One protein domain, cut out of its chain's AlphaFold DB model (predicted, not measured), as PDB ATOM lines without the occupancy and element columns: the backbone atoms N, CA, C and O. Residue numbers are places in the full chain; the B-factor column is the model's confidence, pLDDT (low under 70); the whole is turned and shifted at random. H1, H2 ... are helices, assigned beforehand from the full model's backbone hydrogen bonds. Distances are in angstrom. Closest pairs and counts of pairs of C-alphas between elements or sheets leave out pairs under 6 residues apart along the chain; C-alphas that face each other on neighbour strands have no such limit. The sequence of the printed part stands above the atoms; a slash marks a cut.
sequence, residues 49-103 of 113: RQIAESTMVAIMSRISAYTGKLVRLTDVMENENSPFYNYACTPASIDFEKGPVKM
ATOM      1  N   ARG A  49     180.229 135.830 261.512       81.94
ATOM      2  CA  ARG A  49     179.755 137.092 260.936       81.94
ATOM      3  C   ARG A  49     178.760 137.807 261.855       81.94
ATOM      4  O   ARG A  49     178.939 138.990 262.107       81.94
ATOM      5  N   GLN A  50     177.757 137.101 262.380       83.69
ATOM      6  CA  GLN A  50     176.768 137.694 263.292       83.69
ATOM      7  C   GLN A  50     177.423 138.182 264.593       83.69
ATOM      8  O   GLN A  50     177.096 139.254 265.104       83.69
ATOM      9  N   ILE A  51     178.400 137.433 265.110       84.19
ATOM     10  CA  ILE A  51     179.173 137.823 266.295       84.19
ATOM     11  C   ILE A  51     180.034 139.062 266.000       84.19
ATOM     12  O   ILE A  51     180.056 140.002 266.796       84.19
ATOM     13  N   ALA A  52     180.706 139.111 264.847       86.31
ATOM     14  CA  ALA A  52     181.492 140.276 264.441       86.31
ATOM     15  C   ALA A  52     180.609 141.524 264.271       86.31
ATOM     16  O   ALA A  52     180.934 142.587 264.798       86.31
ATOM     17  N   GLU A  53     179.461 141.388 263.603       88.69
ATOM     18  CA  GLU A  53     178.509 142.482 263.389       88.69
ATOM     19  C   GLU A  53     177.914 142.986 264.717       88.69
ATOM     20  O   GLU A  53     177.897 144.192 264.960       88.69
ATOM     21  N   SER A  54     177.500 142.093 265.623       89.50
ATOM     22  CA  SER A  54     176.968 142.482 266.945       89.50
ATOM     23  C   SER A  54     178.014 143.173 267.824       89.50
ATOM     24  O   SER A  54     177.725 144.195 268.453       89.50
ATOM     25  N   THR A  55     179.254 142.679 267.809       88.75
ATOM     26  CA  THR A  55     180.383 143.321 268.498       88.75
ATOM     27  C   THR A  55     180.646 144.714 267.928       88.75
ATOM     28  O   THR A  55     180.860 145.669 268.681       88.75
ATOM     29  N   MET A  56     180.570 144.863 266.604       89.75
ATOM     30  CA  MET A  56     180.759 146.156 265.959       89.75
ATOM     31  C   MET A  56     179.661 147.154 266.320       89.75
ATOM     32  O   MET A  56     179.963 148.300 266.657       89.75
ATOM     33  N   VAL A  57     178.400 146.718 266.352       90.75
ATOM     34  CA  VAL A  57     177.272 147.552 266.801       90.75
ATOM     35  C   VAL A  57     177.483 148.036 268.239       90.75
ATOM     36  O   VAL A  57     177.238 149.210 268.534       90.75
ATOM     37  N   ALA A  58     178.002 147.188 269.133       90.69
ATOM     38  CA  ALA A  58     178.326 147.593 270.500       90.69
ATOM     39  C   ALA A  58     179.402 148.695 270.544       90.69
ATOM     40  O   ALA A  58     179.240 149.687 271.260       90.69
ATOM     41  N   ILE A  59     180.467 148.581 269.746       89.62
ATOM     42  CA  ILE A  59     181.519 149.609 269.642       89.62
ATOM     43  C   ILE A  59     180.949 150.919 269.083       89.62
ATOM     44  O   ILE A  59     181.157 151.985 269.666       89.62
ATOM     45  N   MET A  60     180.162 150.843 268.010       91.88
ATOM     46  CA  MET A  60     179.501 152.005 267.411       91.88
ATOM     47  C   MET A  60     178.575 152.720 268.394       91.88
ATOM     48  O   MET A  60     178.553 153.951 268.428       91.88
ATOM     49  N   SER A  61     177.833 151.968 269.216       88.44
ATOM     50  CA  SER A  61     176.939 152.544 270.226       88.44
ATOM     51  C   SER A  61     177.701 153.407 271.234       88.44
ATOM     52  O   SER A  61     177.247 154.499 271.573       88.44
ATOM     53  N   ARG A  62     178.906 152.979 271.641       89.44
ATOM     54  CA  ARG A  62     179.776 153.760 272.530       89.44
ATOM     55  C   ARG A  62     180.302 155.016 271.850       89.44
ATOM     56  O   ARG A  62     180.262 156.082 272.455       89.44
ATOM     57  N   ILE A  63     180.770 154.906 270.605       88.31
ATOM     58  CA  ILE A  63     181.254 156.066 269.840       88.31
ATOM     59  C   ILE A  63     180.135 157.108 269.730       88.31
ATOM     60  O   ILE A  63     180.336 158.263 270.097       88.31
ATOM     61  N   SER A  64     178.935 156.685 269.326       87.44
ATOM     62  CA  SER A  64     177.760 157.555 269.222       87.44
ATOM     63  C   SER A  64     177.399 158.215 270.558       87.44
ATOM     64  O   SER A  64     177.199 159.428 270.602       87.44
ATOM     65  N   ALA A  65     177.393 157.456 271.659       86.75
ATOM     66  CA  ALA A  65     177.073 157.980 272.987       86.75
ATOM     67  C   ALA A  65     178.061 159.060 273.460       86.75
ATOM     68  O   ALA A  65     177.638 160.057 274.044       86.75
ATOM     69  N   TYR A  66     179.360 158.890 273.197       83.44
ATOM     70  CA  TYR A  66     180.379 159.847 273.637       83.44
ATOM     71  C   TYR A  66     180.546 161.046 272.703       83.44
ATOM     72  O   TYR A  66     180.919 162.123 273.167       83.44
ATOM     73  N   THR A  67     180.283 160.896 271.401       83.69
ATOM     74  CA  THR A  67     180.459 161.996 270.439       83.69
ATOM     75  C   THR A  67     179.158 162.707 270.072       83.69
ATOM     76  O   THR A  67     179.218 163.770 269.461       83.69
ATOM     77  N   GLY A  68     177.994 162.113 270.360       85.25
ATOM     78  CA  GLY A  68     176.682 162.598 269.914       85.25
ATOM     79  C   GLY A  68     176.492 162.561 268.392       85.25
ATOM     80  O   GLY A  68     175.640 163.264 267.857       85.25
ATOM     81  N   LYS A  69     177.314 161.783 267.672       85.81
ATOM     82  CA  LYS A  69     177.327 161.742 266.200       85.81
ATOM     83  C   LYS A  69     176.632 160.485 265.705       85.81
ATOM     84  O   LYS A  69     176.769 159.422 266.301       85.81
ATOM     85  N   LEU A  70     175.954 160.591 264.564       87.88
ATOM     86  CA  LEU A  70     175.447 159.423 263.853       87.88
ATOM     87  C   LEU A  70     176.627 158.607 263.305       87.88
ATOM     88  O   LEU A  70     177.411 159.119 262.508       87.88
ATOM     89  N   VAL A  71     176.717 157.340 263.706       88.06
ATOM     90  CA  VAL A  71     177.707 156.374 263.208       88.06
ATOM     91  C   VAL A  71     176.959 155.288 262.439       88.06
ATOM     92  O   VAL A  71     176.113 154.605 263.019       88.06
ATOM     93  N   ARG A  72     177.228 155.133 261.136       90.50
ATOM     94  CA  ARG A  72     176.610 154.078 260.311       90.50
ATOM     95  C   ARG A  72     177.495 152.839 260.286       90.50
ATOM     96  O   ARG A  72     178.711 152.950 260.333       90.50
ATOM     97  N   LEU A  73     176.890 151.658 260.152       89.38
ATOM     98  CA  LEU A  73     177.644 150.398 260.122       89.38
ATOM     99  C   LEU A  73     178.603 150.341 258.922       89.38
ATOM    100  O   LEU A  73     179.743 149.911 259.061       89.38
ATOM    101  N   THR A  74     178.179 150.875 257.775       89.88
ATOM    102  CA  THR A  74     179.009 151.009 256.568       89.88
ATOM    103  C   THR A  74     180.229 151.905 256.783       89.88
ATOM    104  O   THR A  74     181.290 151.639 256.225       89.88
ATOM    105  N   ASP A  75     180.116 152.930 257.636       87.94
ATOM    106  CA  ASP A  75     181.221 153.834 257.963       87.94
ATOM    107  C   ASP A  75     182.315 153.150 258.799       87.94
ATOM    108  O   ASP A  75     183.414 153.688 258.905       87.94
ATOM    109  N   VAL A  76     182.028 152.002 259.415       86.81
ATOM    110  CA  VAL A  76     182.995 151.267 260.246       86.81
ATOM    111  C   VAL A  76     183.465 149.982 259.561       86.81
ATOM    112  O   VAL A  76     184.613 149.600 259.728       86.81
ATOM    113  N   MET A  77     182.610 149.343 258.756       87.94
ATOM    114  CA  MET A  77     182.899 148.033 258.154       87.94
ATOM    115  C   MET A  77     183.423 148.090 256.714       87.94
ATOM    116  O   MET A  77     184.107 147.162 256.293       87.94
ATOM    117  N   GLU A  78     183.103 149.134 255.939       89.62
ATOM    118  CA  GLU A  78     183.352 149.148 254.481       89.62
ATOM    119  C   GLU A  78     184.034 150.429 253.985       89.62
ATOM    120  O   GLU A  78     184.859 150.388 253.076       89.62
ATOM    121  N   ASN A  79     183.686 151.585 254.549       88.88
ATOM    122  CA  ASN A  79     184.135 152.876 254.042       88.88
ATOM    123  C   ASN A  79     185.523 153.261 254.576       88.88
ATOM    124  O   ASN A  79     185.622 153.917 255.609       88.88
ATOM    125  N   GLU A  80     186.582 152.957 253.828       87.06
ATOM    126  CA  GLU A  80     187.970 153.312 254.186       87.06
ATOM    127  C   GLU A  80     188.209 154.820 254.384       87.06
ATOM    128  O   GLU A  80     189.097 155.217 255.135       87.06
ATOM    129  N   ASN A  81     187.400 155.678 253.750       86.50
ATOM    130  CA  ASN A  81     187.497 157.137 253.894       86.50
ATOM    131  C   ASN A  81     186.797 157.663 255.155       86.50
ATOM    132  O   ASN A  81     186.835 158.862 255.444       86.50
ATOM    133  N   SER A  82     186.102 156.796 255.888       85.69
ATOM    134  CA  SER A  82     185.455 157.166 257.134       85.69
ATOM    135  C   SER A  82     186.491 157.358 258.242       85.69
ATOM    136  O   SER A  82     187.372 156.512 258.418       85.69
ATOM    137  N   PRO A  83     186.337 158.387 259.095       84.12
ATOM    138  CA  PRO A  83     187.179 158.544 260.278       84.12
ATOM    139  C   PRO A  83     187.036 157.382 261.277       84.12
ATOM    140  O   PRO A  83     187.850 157.268 262.189       84.12
ATOM    141  N   PHE A  84     186.005 156.540 261.130       84.12
ATOM    142  CA  PHE A  84     185.716 155.426 262.030       84.12
ATOM    143  C   PHE A  84     186.279 154.072 261.564       84.12
ATOM    144  O   PHE A  84     186.325 153.152 262.374       84.12
ATOM    145  N   TYR A  85     186.719 153.935 260.306       84.31
ATOM    146  CA  TYR A  85     187.101 152.639 259.722       84.31
ATOM    147  C   TYR A  85     188.397 152.057 260.305       84.31
ATOM    148  O   TYR A  85     188.467 150.876 260.624       84.31
ATOM    149  N   ASN A  86     189.414 152.896 260.519       82.56
ATOM    150  CA  ASN A  86     190.669 152.511 261.179       82.56
ATOM    151  C   ASN A  86     190.904 153.359 262.434       82.56
ATOM    152  O   ASN A  86     191.966 153.954 262.638       82.56
ATOM    153  N   TYR A  87     189.849 153.508 263.234       81.88
ATOM    154  CA  TYR A  87     189.876 154.385 264.392       81.88
ATOM    155  C   TYR A  87     190.693 153.772 265.532       81.88
ATOM    156  O   TYR A  87     190.297 152.776 266.136       81.88
ATOM    157  N   ALA A  88     191.814 154.413 265.861       80.25
ATOM    158  CA  ALA A  88     192.631 154.089 267.021       80.25
ATOM    159  C   ALA A  88     192.566 155.234 268.037       80.25
ATOM    160  O   ALA A  88     192.845 156.390 267.714       80.25
ATOM    161  N   CYS A  89     192.206 154.915 269.281       73.75
ATOM    162  CA  CYS A  89     192.241 155.888 270.365       73.75
ATOM    163  C   CYS A  89     193.695 156.264 270.673       73.75
ATOM    164  O   CYS A  89     194.499 155.407 271.034       73.75
ATOM    165  N   THR A  90     194.014 157.550 270.575       74.38
ATOM    166  CA  THR A  90     195.279 158.112 271.056       74.38
ATOM    167  C   THR A  90     195.093 158.697 272.458       74.38
ATOM    168  O   THR A  90     194.061 159.332 272.697       74.38
ATOM    169  N   PRO A  91     196.082 158.586 273.359       77.50
ATOM    170  CA  PRO A  91     197.390 157.942 273.181       77.50
ATOM    171  C   PRO A  91     197.323 156.407 273.284       77.50
ATOM    172  O   PRO A  91     196.563 155.869 274.090       77.50
ATOM    173  N   ALA A  92     198.130 155.703 272.486       79.00
ATOM    174  CA  ALA A  92     198.270 154.251 272.591       79.00
ATOM    175  C   ALA A  92     199.205 153.876 273.754       79.00
ATOM    176  O   ALA A  92     200.033 154.676 274.184       79.00
ATOM    177  N   SER A  93     199.128 152.634 274.244       78.75
ATOM    178  CA  SER A  93     200.002 152.144 275.325       78.75
ATOM    179  C   SER A  93     201.493 152.313 275.006       78.75
ATOM    180  O   SER A  93     202.262 152.727 275.868       78.75
ATOM    181  N   ILE A  94     201.885 152.081 273.750       80.88
ATOM    182  CA  ILE A  94     203.266 152.249 273.271       80.88
ATOM    183  C   ILE A  94     203.751 153.707 273.304       80.88
ATOM    184  O   ILE A  94     204.954 153.963 273.335       80.88
ATOM    185  N   ASP A  95     202.840 154.681 273.294       79.44
ATOM    186  CA  ASP A  95     203.214 156.096 273.304       79.44
ATOM    187  C   ASP A  95     203.702 156.538 274.688       79.44
ATOM    188  O   ASP A  95     204.513 157.457 274.782       79.44
ATOM    189  N   PHE A  96     203.305 155.830 275.753       79.81
ATOM    190  CA  PHE A  96     203.809 156.060 277.109       79.81
ATOM    191  C   PHE A  96     205.262 155.596 277.303       79.81
ATOM    192  O   PHE A  96     205.922 156.051 278.235       79.81
ATOM    193  N   GLU A  97     205.790 154.740 276.421       83.56
ATOM    194  CA  GLU A  97     207.187 154.279 276.474       83.56
ATOM    195  C   GLU A  97     208.161 155.238 275.764       83.56
ATOM    196  O   GLU A  97     209.364 155.203 276.015       83.56
ATOM    197  N   LYS A  98     207.658 156.118 274.884       80.19
ATOM    198  CA  LYS A  98     208.479 156.990 274.019       80.19
ATOM    199  C   LYS A  98     208.777 158.373 274.610       80.19
ATOM    200  O   LYS A  98     209.525 159.136 273.998       80.19
ATOM    201  N   GLY A  99     208.214 158.713 275.771       74.25
ATOM    202  CA  GLY A  99     208.412 160.005 276.438       74.25
ATOM    203  C   GLY A  99     207.103 160.678 276.873       74.25
ATOM    204  O   GLY A  99     206.067 160.021 276.946       74.25
ATOM    205  N   PRO A 100     207.124 161.984 277.212       73.75
ATOM    206  CA  PRO A 100     205.957 162.676 277.755       73.75
ATOM    207  C   PRO A 100     204.810 162.757 276.737       73.75
ATOM    208  O   PRO A 100     204.951 163.329 275.654       73.75
ATOM    209  N   VAL A 101     203.654 162.209 277.113       77.31
ATOM    210  CA  VAL A 101     202.440 162.159 276.291       77.31
ATOM    211  C   VAL A 101     201.663 163.469 276.417       77.31
ATOM    212  O   VAL A 101     201.284 163.884 277.513       77.31
ATOM    213  N   LYS A 102     201.400 164.133 275.286       72.38
ATOM    214  CA  LYS A 102     200.565 165.339 275.256       72.38
ATOM    215  C   LYS A 102     199.097 164.939 275.399       72.38
ATOM    216  O   LYS A 102     198.526 164.342 274.491       72.38
ATOM    217  N   MET A 103     198.501 165.277 276.539       72.31
ATOM    218  CA  MET A 103     197.085 165.021 276.793       72.31
ATOM    219  C   MET A 103     196.199 165.844 275.838       72.31
ATOM    220  O   MET A 103     196.551 166.988 275.523       72.31
TER     221      MET A 103
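Overview. This is residues 49 to 103 of the 113 residues of an uncharacterized protein of Akkermansiaceae bacterium (UniProt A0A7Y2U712). A long helix, H1, with the short helix H2 packed on its side makes one end of this model, and a thin loop, residues 83 to 92, leads away to a far arm that holds the small helix H3. Residues 93 to 100, of which 93 to 97 belong to H3, stick out and stand free: no printed C-alpha 8 or more residues away along the chain comes within 10 A of theirs. The printed part has 55 residues with three named helices in the order H1, H2, H3 and no named strand, an all-helix domain. It is loose, with a radius of gyration of the C-alphas of 13.9 A, and elongated, spanning 40 by 25 by 21 A.

Arrangement. Start at residue 49 and read along H1, residues 49 to 67. A tight link of 5 residues then leads to H2, residues 73 to 77. H1 touches H2 with residues 56 to 60 alone; look at the C-alphas of Val 57 and Leu 73, the closest of the two helices, 7.3 A apart. From H2 a long link of 15 residues, 78 to 92, leads to H3, residues 93 to 97. H3 is apart from H1 and also from H2. In H1 and H2 every O i to N i+4 pair is within hydrogen-bond range; in H3 it is 0 of 1, while 2 of 2 O i to N i+3 pairs are within range.

Along the chain. Find C-alpha 49 at (179.755, 137.092, 260.936); from there H1 runs 26.7 A to C-alpha 67 at (180.459, 161.996, 270.439). H2 measures 6.1 A from C-alpha 73 to C-alpha 77. H3 measures 7.6 A and ends at C-alpha 97, at (207.187, 154.279, 276.474).

Size, cuts and confidence. The C-alphas of Gln 50 and Pro 100, the two farthest apart, are 41.1 A from each other. The printed part has no cut. Its mean pLDDT is 84.3, and no printed residue is under 70.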